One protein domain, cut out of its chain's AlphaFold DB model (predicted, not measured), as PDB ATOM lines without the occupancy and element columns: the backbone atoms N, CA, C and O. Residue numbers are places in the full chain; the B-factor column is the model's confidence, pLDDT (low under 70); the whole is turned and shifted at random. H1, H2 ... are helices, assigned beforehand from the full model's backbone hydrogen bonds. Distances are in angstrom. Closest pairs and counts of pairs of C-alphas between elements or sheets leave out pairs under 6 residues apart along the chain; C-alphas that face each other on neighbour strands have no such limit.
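AT A GLANCE: This is residues 144 to 267 of the 279 residues of an uncharacterized protein of Cyclobacterium qasimii M12-11B (UniProt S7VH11). Two long helices, H1 and H5, meet near the places where they begin and open from there as a V, and a third long helix, H4, sits between them, side by side with H1 and crossing H5. Two short helices, H2 and H3, lie with their loops at the wide end of the V, where residues 261 to 267, of which 261 to 265 belong to H5, stick out. The printed part has 124 residues with five named helices, H1 to H5 in order along the chain, and no named strand: the class is all helix. The whole is loose, with a radius of gyration of the C-alphas of 17.0 A and spans of 51 by 34 by 22 A.

HOW THE PARTS SIT: H1, residues 144 to 165, touches H4, residues 197 to 220, at a shallow tilt of 18 degrees, opposite ways; their closest C-alphas, those of Val 155 and Cys 209, are 7.1 A apart. H4 touches H1 with residues 201 to 212 alone. With residues 144 to 151 alone, H1 touches residues 234 to 238 of H5, residues 234 to 265. These two run the same way at a steep tilt of 47 degrees, and their closest C-alphas, those of Phe 147 and Val 234, are 5.3 A apart. H2, residues 167 to 174, is close to H1 but not clearly touching, the closest C-alphas being those of Arg 163 and Phe 170 at 5.8 A. H3, residues 182 to 187, touches no helix. H4 touches H5 at a steep tilt of 53 degrees, opposite ways, with the C-alphas of Met 208 and Ser 245 closest at 5.0 A. H2 and H5 are apart. Every O i to N i+4 pair is within hydrogen-bond range in H1, H3, H4 and H5, and 3 of 4 are in H2.

IN THESE COORDINATES: H1 begins with C-alpha 144 at (293.670, 166.281, 298.577) and is 31.3 A long from first to last C-alpha. H2 measures 10.9 A and H3 8.9 A in the same way. H4 is 34.6 A long, beginning with C-alpha 197 at (267.453, 164.838, 280.696). H5, the longest, measures 46.3 A and ends with C-alpha 265 at (264.470, 141.081, 273.017).

THE WHOLE: The two C-alphas farthest apart, those of Gly 189 and Asp 231, are 50.9 A from each other. The printed part has no cut. The link from H4 to H5, residues 221 to 233, is long. Residues 174 to 180 and 187 to 192 stand free. The mean pLDDT of the printed part is 75.0; 43 residues are under 70, among them residues 171 to 196 and 224 to 232.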
ATOM      1  N   ILE A 144     294.796 167.212 298.537       78.25
ATOM      2  CA  ILE A 144     293.670 166.281 298.577       78.25
ATOM      3  C   ILE A 144     292.544 166.834 299.442       78.25
ATOM      4  O   ILE A 144     291.392 166.849 299.003       78.25
ATOM      5  N   LYS A 145     292.848 167.363 300.634       81.31
ATOM      6  CA  LYS A 145     291.822 167.983 301.486       81.31
ATOM      7  C   LYS A 145     291.148 169.173 300.803       81.31
ATOM      8  O   LYS A 145     289.929 169.322 300.892       81.31
ATOM      9  N   ASN A 146     291.920 170.017 300.116       84.56
ATOM     10  CA  ASN A 146     291.352 171.162 299.398       84.56
ATOM     11  C   ASN A 146     290.501 170.711 298.210       84.56
ATOM     12  O   ASN A 146     289.389 171.208 298.043       84.56
ATOM     13  N   PHE A 147     291.000 169.757 297.421       89.38
ATOM     14  CA  PHE A 147     290.257 169.141 296.325       89.38
ATOM     15  C   PHE A 147     288.931 168.556 296.821       89.38
ATOM     16  O   PHE A 147     287.879 168.893 296.282       89.38
ATOM     17  N   PHE A 148     288.962 167.748 297.883       89.50
ATOM     18  CA  PHE A 148     287.772 167.104 298.427       89.50
ATOM     19  C   PHE A 148     286.724 168.130 298.857       89.50
ATOM     20  O   PHE A 148     285.548 167.983 298.536       89.50
ATOM     21  N   PHE A 149     287.145 169.200 299.537       89.94
ATOM     22  CA  PHE A 149     286.233 170.255 299.970       89.94
ATOM     23  C   PHE A 149     285.593 170.991 298.784       89.94
ATOM     24  O   PHE A 149     284.381 171.207 298.772       89.94
ATOM     25  N   ILE A 150     286.386 171.325 297.760       90.81
ATOM     26  CA  ILE A 150     285.900 171.983 296.538       90.81
ATOM     27  C   ILE A 150     284.921 171.072 295.789       90.81
ATOM     28  O   ILE A 150     283.820 171.504 295.444       90.81
ATOM     29  N   ALA A 151     285.290 169.809 295.570       92.19
ATOM     30  CA  ALA A 151     284.462 168.840 294.863       92.19
ATOM     31  C   ALA A 151     283.157 168.549 295.617       92.19
ATOM     32  O   ALA A 151     282.088 168.523 295.009       92.19
ATOM     33  N   LEU A 152     283.211 168.412 296.946       93.31
ATOM     34  CA  LEU A 152     282.029 168.218 297.782       93.31
ATOM     35  C   LEU A 152     281.069 169.409 297.683       93.31
ATOM     36  O   LEU A 152     279.874 169.209 297.475       93.31
ATOM     37  N   ILE A 153     281.576 170.642 297.787       95.06
ATOM     38  CA  ILE A 153     280.750 171.848 297.627       95.06
ATOM     39  C   ILE A 153     280.125 171.890 296.232       95.06
ATOM     40  O   ILE A 153     278.930 172.157 296.116       95.06
ATOM     41  N   ALA A 154     280.897 171.591 295.187       94.06
ATOM     42  CA  ALA A 154     280.397 171.569 293.816       94.06
ATOM     43  C   ALA A 154     279.267 170.541 293.638       94.06
ATOM     44  O   ALA A 154     278.227 170.864 293.064       94.06
ATOM     45  N   VAL A 155     279.426 169.331 294.180       93.31
ATOM     46  CA  VAL A 155     278.397 168.282 294.144       93.31
ATOM     47  C   VAL A 155     277.156 168.699 294.925       93.31
ATOM     48  O   VAL A 155     276.049 168.594 294.404       93.31
ATOM     49  N   LEU A 156     277.308 169.206 296.150       93.88
ATOM     50  CA  LEU A 156     276.179 169.660 296.967       93.88
ATOM     51  C   LEU A 156     275.414 170.802 296.294       93.88
ATOM     52  O   LEU A 156     274.183 170.820 296.316       93.88
ATOM     53  N   PHE A 157     276.133 171.724 295.658       94.56
ATOM     54  CA  PHE A 157     275.540 172.793 294.868       94.56
ATOM     55  C   PHE A 157     274.748 172.240 293.676       94.56
ATOM     56  O   PHE A 157     273.609 172.644 293.446       94.56
ATOM     57  N   LEU A 158     275.299 171.252 292.970       91.44
ATOM     58  CA  LEU A 158     274.632 170.605 291.842       91.44
ATOM     59  C   LEU A 158     273.390 169.804 292.283       91.44
ATOM     60  O   LEU A 158     272.362 169.838 291.606       91.44
ATOM     61  N   ILE A 159     273.434 169.159 293.454       90.50
ATOM     62  CA  ILE A 159     272.274 168.508 294.088       90.50
ATOM     63  C   ILE A 159     271.205 169.541 294.457       90.50
ATOM     64  O   ILE A 159     270.018 169.301 294.239       90.50
ATOM     65  N   ALA A 160     271.599 170.692 295.004       91.19
ATOM     66  CA  ALA A 160     270.666 171.761 295.349       91.19
ATOM     67  C   ALA A 160     269.956 172.312 294.102       91.19
ATOM     68  O   ALA A 160     268.736 172.475 294.121       91.19
ATOM     69  N   ILE A 161     270.697 172.515 293.005       90.94
ATOM     70  CA  ILE A 161     270.135 172.869 291.694       90.94
ATOM     71  C   ILE A 161     269.153 171.788 291.240       90.94
ATOM     72  O   ILE A 161     268.001 172.094 290.941       90.94
ATOM     73  N   PHE A 162     269.559 170.518 291.248       86.88
ATOM     74  CA  PHE A 162     268.692 169.415 290.830       86.88
ATOM     75  C   PHE A 162     267.386 169.364 291.624       86.88
ATOM     76  O   PHE A 162     266.309 169.251 291.046       86.88
ATOM     77  N   ARG A 163     267.471 169.522 292.948       85.94
ATOM     78  CA  ARG A 163     266.305 169.576 293.831       85.94
ATOM     79  C   ARG A 163     265.386 170.758 293.509       85.94
ATOM     80  O   ARG A 163     264.173 170.611 293.631       85.94
ATOM     81  N   ALA A 164     265.937 171.913 293.139       87.12
ATOM     82  CA  ALA A 164     265.157 173.106 292.816       87.12
ATOM     83  C   ALA A 164     264.416 172.980 291.476       87.12
ATOM     84  O   ALA A 164     263.250 173.358 291.389       87.12
ATOM     85  N   PHE A 165     265.069 172.428 290.449       83.81
ATOM     86  CA  PHE A 165     264.470 172.255 289.121       83.81
ATOM     87  C   PHE A 165     263.547 171.033 289.033       83.81
ATOM     88  O   PHE A 165     262.533 171.088 288.342       83.81
ATOM     89  N   PHE A 166     263.857 169.953 289.758       80.38
ATOM     90  CA  PHE A 166     263.150 168.670 289.664       80.38
ATOM     91  C   PHE A 166     262.714 168.121 291.038       80.38
ATOM     92  O   PHE A 166     263.050 166.988 291.401       80.38
ATOM     93  N   PRO A 167     261.931 168.880 291.831       77.31
ATOM     94  CA  PRO A 167     261.593 168.513 293.210       77.31
ATOM     95  C   PRO A 167     260.799 167.202 293.318       77.31
ATOM     96  O   PRO A 167     261.030 166.418 294.240       77.31
ATOM     97  N   ALA A 168     259.894 166.935 292.368       69.56
ATOM     98  CA  ALA A 168     259.080 165.717 292.348       69.56
ATOM     99  C   ALA A 168     259.926 164.455 292.110       69.56
ATOM    100  O   ALA A 168     259.696 163.420 292.728       69.56
ATOM    101  N   ILE A 169     260.938 164.559 291.249       70.00
ATOM    102  CA  ILE A 169     261.816 163.453 290.860       70.00
ATOM    103  C   ILE A 169     262.874 163.196 291.938       70.00
ATOM    104  O   ILE A 169     263.167 162.049 292.268       70.00
ATOM    105  N   PHE A 170     263.392 164.258 292.560       71.25
ATOM    106  CA  PHE A 170     264.335 164.148 293.671       71.25
ATOM    107  C   PHE A 170     263.781 163.304 294.834       71.25
ATOM    108  O   PHE A 170     264.488 162.455 295.375       71.25
ATOM    109  N   GLY A 171     262.500 163.480 295.184       67.06
ATOM    110  CA  GLY A 171     261.845 162.698 296.241       67.06
ATOM    111  C   GLY A 171     261.699 161.204 295.920       67.06
ATOM    112  O   GLY A 171     261.770 160.372 296.825       67.06
ATOM    113  N   ILE A 172     261.550 160.859 294.638       66.50
ATOM    114  CA  ILE A 172     261.484 159.474 294.145       66.50
ATOM    115  C   ILE A 172     262.868 158.819 294.231       66.50
ATOM    116  O   ILE A 172     262.982 157.660 294.611       66.50
ATOM    117  N   PHE A 173     263.941 159.550 293.946       67.25
ATOM    118  CA  PHE A 173     265.293 158.992 293.999       67.25
ATOM    119  C   PHE A 173     265.865 158.853 295.415       67.25
ATOM    120  O   PHE A 173     266.675 157.963 295.664       67.25
ATOM    121  N   TRP A 174     265.416 159.681 296.362       65.88
ATOM    122  CA  TRP A 174     265.823 159.572 297.768       65.88
ATOM    123  C   TRP A 174     265.241 158.333 298.470       65.88
ATOM    124  O   TRP A 174     265.754 157.894 299.500       65.88
ATOM    125  N   ASN A 175     264.179 157.745 297.911       63.81
ATOM    126  CA  ASN A 175     263.626 156.487 298.387       63.81
ATOM    127  C   ASN A 175     264.226 155.307 297.596       63.81
ATOM    128  O   ASN A 175     263.944 155.153 296.408       63.81
ATOM    129  N   PRO A 176     264.985 154.398 298.237       56.56
ATOM    130  CA  PRO A 176     265.625 153.280 297.539       56.56
ATOM    131  C   PRO A 176     264.614 152.296 296.928       56.56
ATOM    132  O   PRO A 176     264.936 151.591 295.979       56.56
ATOM    133  N   LYS A 177     263.376 152.259 297.443       54.56
ATOM    134  CA  LYS A 177     262.301 151.399 296.923       54.56
ATOM    135  C   LYS A 177     261.729 151.892 295.594       54.56
ATOM    136  O   LYS A 177     261.361 151.074 294.763       54.56
ATOM    137  N   SER A 178     261.681 153.203 295.377       51.78
ATOM    138  CA  SER A 178     261.095 153.790 294.170       51.78
ATOM    139  C   SER A 178     262.035 153.798 292.970       51.78
ATOM    140  O   SER A 178     261.563 153.993 291.858       51.78
ATOM    141  N   VAL A 179     263.328 153.513 293.163       51.88
ATOM    142  CA  VAL A 179     264.264 153.242 292.058       51.88
ATOM    143  C   VAL A 179     263.879 151.953 291.315       51.88
ATOM    144  O   VAL A 179     263.997 151.903 290.098       51.88
ATOM    145  N   PHE A 180     263.341 150.954 292.021       47.34
ATOM    146  CA  PHE A 180     262.813 149.711 291.431       47.34
ATOM    147  C   PHE A 180     261.351 149.834 290.966       47.34
ATOM    148  O   PHE A 180     260.863 149.019 290.201       47.34
ATOM    149  N   SER A 181     260.637 150.890 291.369       49.72
ATOM    150  CA  SER A 181     259.341 151.248 290.765       49.72
ATOM    151  C   SER A 181     259.502 151.963 289.416       49.72
ATOM    152  O   SER A 181     258.515 152.308 288.774       49.72
ATOM    153  N   ILE A 182     260.738 152.203 288.959       51.94
ATOM    154  CA  ILE A 182     261.010 152.736 287.618       51.94
ATOM    155  C   ILE A 182     260.702 151.674 286.553       51.94
ATOM    156  O   ILE A 182     260.322 152.050 285.446       51.94
ATOM    157  N   GLU A 183     260.757 150.374 286.875       50.91
ATOM    158  CA  GLU A 183     260.208 149.315 286.012       50.91
ATOM    159  C   GLU A 183     258.715 149.550 285.676       50.91
ATOM    160  O   GLU A 183     258.301 149.302 284.544       50.91
ATOM    161  N   ASP A 184     257.924 150.151 286.574       47.84
ATOM    162  CA  ASP A 184     256.525 150.513 286.282       47.84
ATOM    163  C   ASP A 184     256.428 151.723 285.322       47.84
ATOM    164  O   ASP A 184     255.453 151.889 284.585       47.84
ATOM    165  N   ILE A 185     257.464 152.571 285.267       49.34
ATOM    166  CA  ILE A 185     257.575 153.680 284.300       49.34
ATOM    167  C   ILE A 185     257.953 153.140 282.911       49.34
ATOM    168  O   ILE A 185     257.451 153.655 281.905       49.34
ATOM    169  N   TRP A 186     258.766 152.075 282.848       47.59
ATOM    170  CA  TRP A 186     259.087 151.342 281.614       47.59
ATOM    171  C   TRP A 186     257.847 150.735 280.950       47.59
ATOM    172  O   TRP A 186     257.756 150.711 279.722       47.59
ATOM    173  N   GLU A 187     256.875 150.281 281.742       45.00
ATOM    174  CA  GLU A 187     255.651 149.650 281.240       45.00
ATOM    175  C   GLU A 187     254.685 150.659 280.583       45.00
ATOM    176  O   GLU A 187     253.875 150.299 279.724       45.00
ATOM    177  N   SER A 188     254.829 151.957 280.884       42.12
ATOM    178  CA  SER A 188     253.993 153.038 280.343       42.12
ATOM    179  C   SER A 188     254.351 153.473 278.909       42.12
ATOM    180  O   SER A 188     254.404 154.659 278.612       42.12
ATOM    181  N   GLY A 189     254.599 152.533 277.988       38.56
ATOM    182  CA  GLY A 189     254.464 152.712 276.526       38.56
ATOM    183  C   GLY A 189     255.180 153.893 275.843       38.56
ATOM    184  O   GLY A 189     254.906 154.180 274.680       38.56
ATOM    185  N   SER A 190     256.086 154.597 276.520       39.69
ATOM    186  CA  SER A 190     256.775 155.769 275.996       39.69
ATOM    187  C   SER A 190     258.258 155.630 276.284       39.69
ATOM    188  O   SER A 190     258.803 156.210 277.223       39.69
ATOM    189  N   PHE A 191     258.936 154.889 275.408       41.62
ATOM    190  CA  PHE A 191     260.398 154.831 275.326       41.62
ATOM    191  C   PHE A 191     261.063 156.226 275.314       41.62
ATOM    192  O   PHE A 191     262.240 156.352 275.632       41.62
ATOM    193  N   SER A 192     260.304 157.291 275.021       45.00
ATOM    194  CA  SER A 192     260.743 158.687 275.069       45.00
ATOM    195  C   SER A 192     260.958 159.251 276.484       45.00
ATOM    196  O   SER A 192     261.692 160.227 276.612       45.00
ATOM    197  N   LYS A 193     260.350 158.689 277.544       49.38
ATOM    198  CA  LYS A 193     260.516 159.186 278.933       49.38
ATOM    199  C   LYS A 193     261.713 158.577 279.670       49.38
ATOM    200  O   LYS A 193     262.226 159.189 280.601       49.38
ATOM    201  N   ILE A 194     262.197 157.418 279.215       49.41
ATOM    202  CA  ILE A 194     263.375 156.711 279.757       49.41
ATOM    203  C   ILE A 194     264.675 157.506 279.503       49.41
ATOM    204  O   ILE A 194     265.644 157.371 280.244       49.41
ATOM    205  N   TYR A 195     264.664 158.404 278.512       55.22
ATOM    206  CA  TYR A 195     265.766 159.305 278.159       55.22
ATOM    207  C   TYR A 195     265.500 160.763 278.561       55.22
ATOM    208  O   TYR A 195     265.968 161.689 277.897       55.22
ATOM    209  N   SER A 196     264.730 160.995 279.629       68.06
ATOM    210  CA  SER A 196     264.582 162.352 280.156       68.06
ATOM    211  C   SER A 196     265.946 162.880 280.611       68.06
ATOM    212  O   SER A 196     266.699 162.185 281.302       68.06
ATOM    213  N   ALA A 197     266.252 164.129 280.250       74.25
ATOM    214  CA  ALA A 197     267.453 164.838 280.696       74.25
ATOM    215  C   ALA A 197     267.616 164.800 282.230       74.25
ATOM    216  O   ALA A 197     268.732 164.830 282.739       74.25
ATOM    217  N   GLU A 198     266.508 164.655 282.957       76.88
ATOM    218  CA  GLU A 198     266.425 164.517 284.413       76.88
ATOM    219  C   GLU A 198     267.139 163.264 284.937       76.88
ATOM    220  O   GLU A 198     267.901 163.337 285.902       76.88
ATOM    221  N   LEU A 199     266.925 162.115 284.288       75.50
ATOM    222  CA  LEU A 199     267.523 160.840 284.684       75.50
ATOM    223  C   LEU A 199     269.015 160.806 284.339       75.50
ATOM    224  O   LEU A 199     269.818 160.309 285.126       75.50
ATOM    225  N   LEU A 200     269.397 161.396 283.202       79.56
ATOM    226  CA  LEU A 200     270.801 161.552 282.820       79.56
ATOM    227  C   LEU A 200     271.534 162.467 283.809       79.56
ATOM    228  O   LEU A 200     272.616 162.119 284.276       79.56
ATOM    229  N   PHE A 201     270.926 163.593 284.187       83.50
ATOM    230  CA  PHE A 201     271.494 164.510 285.174       83.50
ATOM    231  C   PHE A 201     271.672 163.843 286.543       83.50
ATOM    232  O   PHE A 201     272.718 163.976 287.176       83.50
ATOM    233  N   TYR A 202     270.676 163.075 286.985       82.06
ATOM    234  CA  TYR A 202     270.764 162.294 288.217       82.06
ATOM    235  C   TYR A 202     271.886 161.245 288.172       82.06
ATOM    236  O   TYR A 202     272.645 161.092 289.129       82.06
ATOM    237  N   LEU A 203     272.025 160.544 287.047       84.00
ATOM    238  CA  LEU A 203     273.061 159.532 286.855       84.00
ATOM    239  C   LEU A 203     274.466 160.154 286.873       84.00
ATOM    240  O   LEU A 203     275.377 159.588 287.478       84.00
ATOM    241  N   VAL A 204     274.628 161.349 286.293       88.69
ATOM    242  CA  VAL A 204     275.859 162.147 286.423       88.69
ATOM    243  C   VAL A 204     276.127 162.490 287.890       88.69
ATOM    244  O   VAL A 204     277.232 162.249 288.370       88.69
ATOM    245  N   LEU A 205     275.126 162.982 288.627       89.56
ATOM    246  CA  LEU A 205     275.258 163.325 290.049       89.56
ATOM    247  C   LEU A 205     275.726 162.142 290.907       89.56
ATOM    248  O   LEU A 205     276.677 162.280 291.678       89.56
ATOM    249  N   ILE A 206     275.098 160.971 290.756       87.19
ATOM    250  CA  ILE A 206     275.512 159.758 291.474       87.19
ATOM    251  C   ILE A 206     276.947 159.379 291.131       87.19
ATOM    252  O   ILE A 206     277.720 159.041 292.028       87.19
ATOM    253  N   ASN A 207     277.320 159.421 289.852       91.19
ATOM    254  CA  ASN A 207     278.666 159.045 289.437       91.19
ATOM    255  C   ASN A 207     279.717 160.058 289.894       91.19
ATOM    256  O   ASN A 207     280.827 159.648 290.216       91.19
ATOM    257  N   MET A 208     279.368 161.340 290.023       92.56
ATOM    258  CA  MET A 208     280.232 162.347 290.645       92.56
ATOM    259  C   MET A 208     280.455 162.067 292.137       92.56
ATOM    260  O   MET A 208     281.602 162.083 292.590       92.56
ATOM    261  N   CYS A 209     279.397 161.733 292.890       91.75
ATOM    262  CA  CYS A 209     279.513 161.298 294.290       91.75
ATOM    263  C   CYS A 209     280.352 160.018 294.423       91.75
ATOM    264  O   CYS A 209     281.240 159.929 295.270       91.75
ATOM    265  N   THR A 210     280.083 159.032 293.568       90.38
ATOM    266  CA  THR A 210     280.785 157.743 293.556       90.38
ATOM    267  C   THR A 210     282.254 157.938 293.201       90.38
ATOM    268  O   THR A 210     283.122 157.400 293.879       90.38
ATOM    269  N   GLY A 211     282.553 158.767 292.200       90.50
ATOM    270  CA  GLY A 211     283.914 159.132 291.823       90.50
ATOM    271  C   GLY A 211     284.675 159.808 292.959       90.50
ATOM    272  O   GLY A 211     285.835 159.480 293.192       90.50
ATOM    273  N   LEU A 212     284.011 160.686 293.718       91.50
ATOM    274  CA  LEU A 212     284.612 161.331 294.885       91.50
ATOM    275  C   LEU A 212     284.946 160.312 295.990       91.50
ATOM    276  O   LEU A 212     286.034 160.362 296.561       91.50
ATOM    277  N   LEU A 213     284.044 159.358 296.255       90.06
ATOM    278  CA  LEU A 213     284.286 158.268 297.209       90.06
ATOM    279  C   LEU A 213     285.427 157.350 296.765       90.06
ATOM    280  O   LEU A 213     286.270 156.993 297.583       90.06
ATOM    281  N   VAL A 214     285.478 156.988 295.482       88.25
ATOM    282  CA  VAL A 214     286.544 156.145 294.923       88.25
ATOM    283  C   VAL A 214     287.906 156.810 295.106       88.25
ATOM    284  O   VAL A 214     288.825 156.166 295.603       88.25
ATOM    285  N   ILE A 215     288.032 158.101 294.784       84.81
ATOM    286  CA  ILE A 215     289.290 158.843 294.968       84.81
ATOM    287  C   ILE A 215     289.693 158.879 296.447       84.81
ATOM    288  O   ILE A 215     290.860 158.657 296.765       84.81
ATOM    289  N   LEU A 216     288.739 159.092 297.359       84.44
ATOM    290  CA  LEU A 216     289.006 159.102 298.800       84.44
ATOM    291  C   LEU A 216     289.489 157.738 299.313       84.44
ATOM    292  O   LEU A 216     290.444 157.678 300.084       84.44
ATOM    293  N   VAL A 217     288.865 156.644 298.870       84.06
ATOM    294  CA  VAL A 217     289.270 155.277 299.241       84.06
ATOM    295  C   VAL A 217     290.661 154.954 298.700       84.06
ATOM    296  O   VAL A 217     291.494 154.426 299.431       84.06
ATOM    297  N   ILE A 218     290.936 155.295 297.442       81.38
ATOM    298  CA  ILE A 218     292.228 155.022 296.801       81.38
ATOM    299  C   ILE A 218     293.349 155.815 297.474       81.38
ATOM    300  O   ILE A 218     294.392 155.243 297.793       81.38
ATOM    301  N   HIS A 219     293.102 157.091 297.780       76.62
ATOM    302  CA  HIS A 219     294.029 157.903 298.560       76.62
ATOM    303  C   HIS A 219     294.262 157.316 299.961       76.62
ATOM    304  O   HIS A 219     295.405 157.204 300.397       76.62
ATOM    305  N   GLY A 220     293.203 156.874 300.650       74.25
ATOM    306  CA  GLY A 220     293.312 156.237 301.966       74.25
ATOM    307  C   GLY A 220     294.119 154.932 301.970       74.25
ATOM    308  O   GLY A 220     294.716 154.589 302.987       74.25
ATOM    309  N   LEU A 221     294.170 154.223 300.838       76.31
ATOM    310  CA  LEU A 221     294.952 152.996 300.657       76.31
ATOM    311  C   LEU A 221     296.386 153.249 300.158       76.31
ATOM    312  O   LEU A 221     297.166 152.301 300.081       76.31
ATOM    313  N   GLY A 222     296.742 154.493 299.822       68.25
ATOM    314  CA  GLY A 222     298.066 154.843 299.295       68.25
ATOM    315  C   GLY A 222     298.380 154.216 297.932       68.25
ATOM    316  O   GLY A 222     299.545 153.979 297.628       68.25
ATOM    317  N   ILE A 223     297.355 153.895 297.134       70.31
ATOM    318  CA  ILE A 223     297.515 153.286 295.806       70.31
ATOM    319  C   ILE A 223     297.544 154.399 294.758       70.31
ATOM    320  O   ILE A 223     296.618 155.204 294.699       70.31
ATOM    321  N   ASP A 224     298.553 154.411 293.888       64.56
ATOM    322  CA  ASP A 224     298.620 155.364 292.778       64.56
ATOM    323  C   ASP A 224     297.467 155.151 291.783       64.56
ATOM    324  O   ASP A 224     297.294 154.072 291.205       64.56
ATOM    325  N   PHE A 225     296.671 156.197 291.546       59.84
ATOM    326  CA  PHE A 225     295.557 156.137 290.603       59.84
ATOM    327  C   PHE A 225     296.055 156.277 289.160       59.84
ATOM    328  O   PHE A 225     296.417 157.364 288.722       59.84
ATOM    329  N   PHE A 226     296.034 155.185 288.389       55.91
ATOM    330  CA  PHE A 226     296.208 155.214 286.926       55.91
ATOM    331  C   PHE A 226     297.491 155.932 286.435       55.91
ATOM    332  O   PHE A 226     297.498 156.539 285.365       55.91
ATOM    333  N   GLY A 227     298.578 155.903 287.219       56.69
ATOM    334  CA  GLY A 227     299.840 156.595 286.900       56.69
ATOM    335  C   GLY A 227     299.773 158.128 286.979       56.69
ATOM    336  O   GLY A 227     300.752 158.809 286.681       56.69
ATOM    337  N   MET A 228     298.632 158.678 287.394       56.75
ATOM    338  CA  MET A 228     298.452 160.082 287.725       56.75
ATOM    339  C   MET A 228     298.818 160.211 289.204       56.75
ATOM    340  O   MET A 228     297.997 159.924 290.069       56.75
ATOM    341  N   GLY A 229     300.087 160.527 289.485       56.78
ATOM    342  CA  GLY A 229     300.579 160.674 290.856       56.78
ATOM    343  C   GLY A 229     299.598 161.497 291.690       56.78
ATOM    344  O   GLY A 229     299.225 162.604 291.294       56.78
ATOM    345  N   LEU A 230     299.140 160.926 292.806       56.16
ATOM    346  CA  LEU A 230     298.137 161.536 293.687       56.16
ATOM    347  C   LEU A 230     298.686 162.740 294.477       56.16
ATOM    348  O   LEU A 230     297.926 163.391 295.186       56.16
ATOM    349  N   ASP A 231     299.962 163.076 294.270       58.38
ATOM    350  CA  ASP A 231     300.621 164.330 294.664       58.38
ATOM    351  C   ASP A 231     300.409 165.453 293.622       58.38
ATOM    352  O   ASP A 231     301.203 166.387 293.493       58.38
ATOM    353  N   GLY A 232     299.384 165.316 292.780       61.16
ATOM    354  CA  GLY A 232     299.052 166.280 291.744       61.16
ATOM    355  C   GLY A 232     298.278 167.477 292.289       61.16
ATOM    356  O   GLY A 232     297.343 167.313 293.068       61.16
ATOM    357  N   GLU A 233     298.605 168.656 291.754       77.56
ATOM    358  CA  GLU A 233     297.893 169.917 291.982       77.56
ATOM    359  C   GLU A 233     296.366 169.734 291.983       77.56
ATOM    360  O   GLU A 233     295.810 168.983 291.174       77.56
ATOM    361  N   VAL A 234     295.671 170.492 292.839       82.12
ATOM    362  CA  VAL A 234     294.198 170.482 292.985       82.12
ATOM    363  C   VAL A 234     293.465 170.504 291.635       82.12
ATOM    364  O   VAL A 234     292.431 169.854 291.470       82.12
ATOM    365  N   GLU A 235     294.003 171.224 290.651       84.88
ATOM    366  CA  GLU A 235     293.468 171.298 289.289       84.88
ATOM    367  C   GLU A 235     293.461 169.930 288.592       84.88
ATOM    368  O   GLU A 235     292.435 169.512 288.054       84.88
ATOM    369  N   LYS A 236     294.569 169.184 288.665       84.12
ATOM    370  CA  LYS A 236     294.704 167.850 288.061       84.12
ATOM    371  C   LYS A 236     293.747 166.855 288.702       84.12
ATOM    372  O   LYS A 236     293.067 166.126 287.982       84.12
ATOM    373  N   LEU A 237     293.640 166.871 290.033       85.38
ATOM    374  CA  LEU A 237     292.685 166.037 290.771       85.38
ATOM    375  C   LEU A 237     291.239 166.354 290.370       85.38
ATOM    376  O   LEU A 237     290.438 165.446 290.153       85.38
ATOM    377  N   THR A 238     290.921 167.639 290.186       88.44
ATOM    378  CA  THR A 238     289.593 168.089 289.749       88.44
ATOM    379  C   THR A 238     289.264 167.607 288.338       88.44
ATOM    380  O   THR A 238     288.192 167.038 288.119       88.44
ATOM    381  N   TYR A 239     290.179 167.771 287.380       88.25
ATOM    382  CA  TYR A 239     289.972 167.286 286.014       88.25
ATOM    383  C   TYR A 239     289.896 165.760 285.948       88.25
ATOM    384  O   TYR A 239     289.006 165.226 285.285       88.25
ATOM    385  N   GLY A 240     290.776 165.060 286.667       87.25
ATOM    386  CA  GLY A 240     290.765 163.602 286.756       87.25
ATOM    387  C   GLY A 240     289.437 163.077 287.296       87.25
ATOM    388  O   GLY A 240     288.830 162.195 286.693       87.25
ATOM    389  N   TRP A 241     288.927 163.683 288.371       90.50
ATOM    390  CA  TRP A 241     287.622 163.351 288.938       90.50
ATOM    391  C   TRP A 241     286.462 163.592 287.966       90.50
ATOM    392  O   TRP A 241     285.589 162.729 287.837       90.50
ATOM    393  N   LEU A 242     286.448 164.724 287.255       91.19
ATOM    394  CA  LEU A 242     285.406 165.024 286.268       91.19
ATOM    395  C   LEU A 242     285.421 164.024 285.107       91.19
ATOM    396  O   LEU A 242     284.373 163.481 284.755       91.19
ATOM    397  N   ILE A 243     286.601 163.738 284.550       90.94
ATOM    398  CA  ILE A 243     286.769 162.766 283.460       90.94
ATOM    399  C   ILE A 243     286.340 161.374 283.923       90.94
ATOM    400  O   ILE A 243     285.590 160.698 283.221       90.94
ATOM    401  N   PHE A 244     286.770 160.957 285.115       90.62
ATOM    402  CA  PHE A 244     286.412 159.663 285.687       90.62
ATOM    403  C   PHE A 244     284.899 159.534 285.903       90.62
ATOM    404  O   PHE A 244     284.293 158.547 285.488       90.62
ATOM    405  N   SER A 245     284.266 160.557 286.479       92.00
ATOM    406  CA  SER A 245     282.817 160.582 286.720       92.00
ATOM    407  C   SER A 245     282.019 160.556 285.412       92.00
ATOM    408  O   SER A 245     280.994 159.876 285.309       92.00
ATOM    409  N   LEU A 246     282.504 161.250 284.380       91.69
ATOM    410  CA  LEU A 246     281.901 161.248 283.050       91.69
ATOM    411  C   LEU A 246     282.070 159.890 282.354       91.69
ATOM    412  O   LEU A 246     281.113 159.374 281.781       91.69
ATOM    413  N   MET A 247     283.239 159.259 282.468       91.69
ATOM    414  CA  MET A 247     283.468 157.897 281.973       91.69
ATOM    415  C   MET A 247     282.551 156.877 282.655       91.69
ATOM    416  O   MET A 247     281.894 156.092 281.970       91.69
ATOM    417  N   LEU A 248     282.419 156.928 283.986       90.00
ATOM    418  CA  LEU A 248     281.470 156.089 284.729       90.00
ATOM    419  C   LEU A 248     280.023 156.314 284.284       90.00
ATOM    420  O   LEU A 248     279.250 155.361 284.175       90.00
ATOM    421  N   THR A 249     279.664 157.560 283.979       87.62
ATOM    422  CA  THR A 249     278.346 157.914 283.438       87.62
ATOM    423  C   THR A 249     278.110 157.252 282.086       87.62
ATOM    424  O   THR A 249     277.085 156.594 281.916       87.62
ATOM    425  N   ILE A 250     279.065 157.340 281.157       88.38
ATOM    426  CA  ILE A 250     278.965 156.694 279.838       88.38
ATOM    427  C   ILE A 250     278.834 155.173 279.980       88.38
ATOM    428  O   ILE A 250     277.967 154.570 279.349       88.38
ATOM    429  N   ILE A 251     279.654 154.548 280.831       89.75
ATOM    430  CA  ILE A 251     279.629 153.092 281.041       89.75
ATOM    431  C   ILE A 251     278.285 152.654 281.626       89.75
ATOM    432  O   ILE A 251     277.693 151.676 281.169       89.75
ATOM    433  N   THR A 252     277.786 153.380 282.627       83.69
ATOM    434  CA  THR A 252     276.521 153.064 283.299       83.69
ATOM    435  C   THR A 252     275.342 153.267 282.350       83.69
ATOM    436  O   THR A 252     274.433 152.439 282.306       83.69
ATOM    437  N   PHE A 253     275.381 154.322 281.538       80.94
ATOM    438  CA  PHE A 253     274.405 154.565 280.486       80.94
ATOM    439  C   PHE A 253     274.393 153.434 279.451       80.94
ATOM    440  O   PHE A 253     273.334 152.885 279.158       80.94
ATOM    441  N   LEU A 254     275.563 153.011 278.960       83.62
ATOM    442  CA  LEU A 254     275.668 151.908 278.002       83.62
ATOM    443  C   LEU A 254     275.166 150.585 278.600       83.62
ATOM    444  O   LEU A 254     274.446 149.838 277.938       83.62
ATOM    445  N   LYS A 255     275.485 150.322 279.873       81.81
ATOM    446  CA  LYS A 255     274.978 149.161 280.618       81.81
ATOM    447  C   LYS A 255     273.452 149.180 280.721       81.81
ATOM    448  O   LYS A 255     272.819 148.144 280.536       81.81
ATOM    449  N   PHE A 256     272.860 150.337 280.998       73.19
ATOM    450  CA  PHE A 256     271.410 150.488 281.077       73.19
ATOM    451  C   PHE A 256     270.739 150.255 279.715       73.19
ATOM    452  O   PHE A 256     269.752 149.527 279.626       73.19
ATOM    453  N   LEU A 257     271.333 150.783 278.639       74.06
ATOM    454  CA  LEU A 257     270.902 150.562 277.254       74.06
ATOM    455  C   LEU A 257     270.937 149.078 276.867       74.06
ATOM    456  O   LEU A 257     269.996 148.556 276.261       74.06
ATOM    457  N   TRP A 258     272.011 148.390 277.260       74.44
ATOM    458  CA  TRP A 258     272.178 146.957 277.046       74.44
ATOM    459  C   TRP A 258     271.101 146.141 277.770       74.44
ATOM    460  O   TRP A 258     270.460 145.292 277.154       74.44
ATOM    461  N   LEU A 259     270.858 146.430 279.054       71.75
ATOM    462  CA  LEU A 259     269.825 145.754 279.846       71.75
ATOM    463  C   LEU A 259     268.420 145.996 279.283       71.75
ATOM    464  O   LEU A 259     267.657 145.043 279.143       71.75
ATOM    465  N   GLY A 260     268.104 147.234 278.898       66.06
ATOM    466  CA  GLY A 260     266.817 147.575 278.289       66.06
ATOM    467  C   GLY A 260     266.577 146.839 276.970       66.06
ATOM    468  O   GLY A 260     265.508 146.269 276.755       66.06
ATOM    469  N   THR A 261     267.596 146.783 276.106       66.00
ATOM    470  CA  THR A 261     267.519 146.055 274.829       66.00
ATOM    471  C   THR A 261     267.390 144.547 275.054       66.00
ATOM    472  O   THR A 261     266.579 143.895 274.399       66.00
ATOM    473  N   GLY A 262     268.137 143.987 276.010       69.88
ATOM    474  CA  GLY A 262     268.050 142.574 276.378       69.88
ATOM    475  C   GLY A 262     266.672 142.193 276.919       69.88
ATOM    476  O   GLY A 262     266.069 141.236 276.439       69.88
ATOM    477  N   ALA A 263     266.127 142.965 277.861       67.31
ATOM    478  CA  ALA A 263     264.800 142.720 278.425       67.31
ATOM    479  C   ALA A 263     263.692 142.766 277.358       67.31
ATOM    480  O   ALA A 263     262.788 141.926 277.368       67.31
ATOM    481  N   PHE A 264     263.802 143.700 276.405       63.53
ATOM    482  CA  PHE A 264     262.893 143.801 275.265       63.53
ATOM    483  C   PHE A 264     263.004 142.596 274.319       63.53
ATOM    484  O   PHE A 264     261.988 141.992 273.978       63.53
ATOM    485  N   LEU A 265     264.227 142.207 273.929       70.88
ATOM    486  CA  LEU A 265     264.470 141.081 273.017       70.88
ATOM    487  C   LEU A 265     263.993 139.741 273.588       70.88
ATOM    488  O   LEU A 265     263.444 138.924 272.852       70.88
ATOM    489  N   PHE A 266     264.171 139.521 274.892       73.25
ATOM    490  CA  PHE A 266     263.741 138.289 275.562       73.25
ATOM    491  C   PHE A 266     262.295 138.332 276.066       73.25
ATOM    492  O   PHE A 266     261.833 137.351 276.644       73.25
ATOM    493  N   ASN A 267     261.574 139.436 275.827       53.22
ATOM    494  CA  ASN A 267     260.165 139.612 276.170       53.22
ATOM    495  C   ASN A 267     259.862 139.134 277.606       53.22
ATOM    496  O   ASN A 267     258.893 138.409 277.849       53.22
TER     497      ASN A 267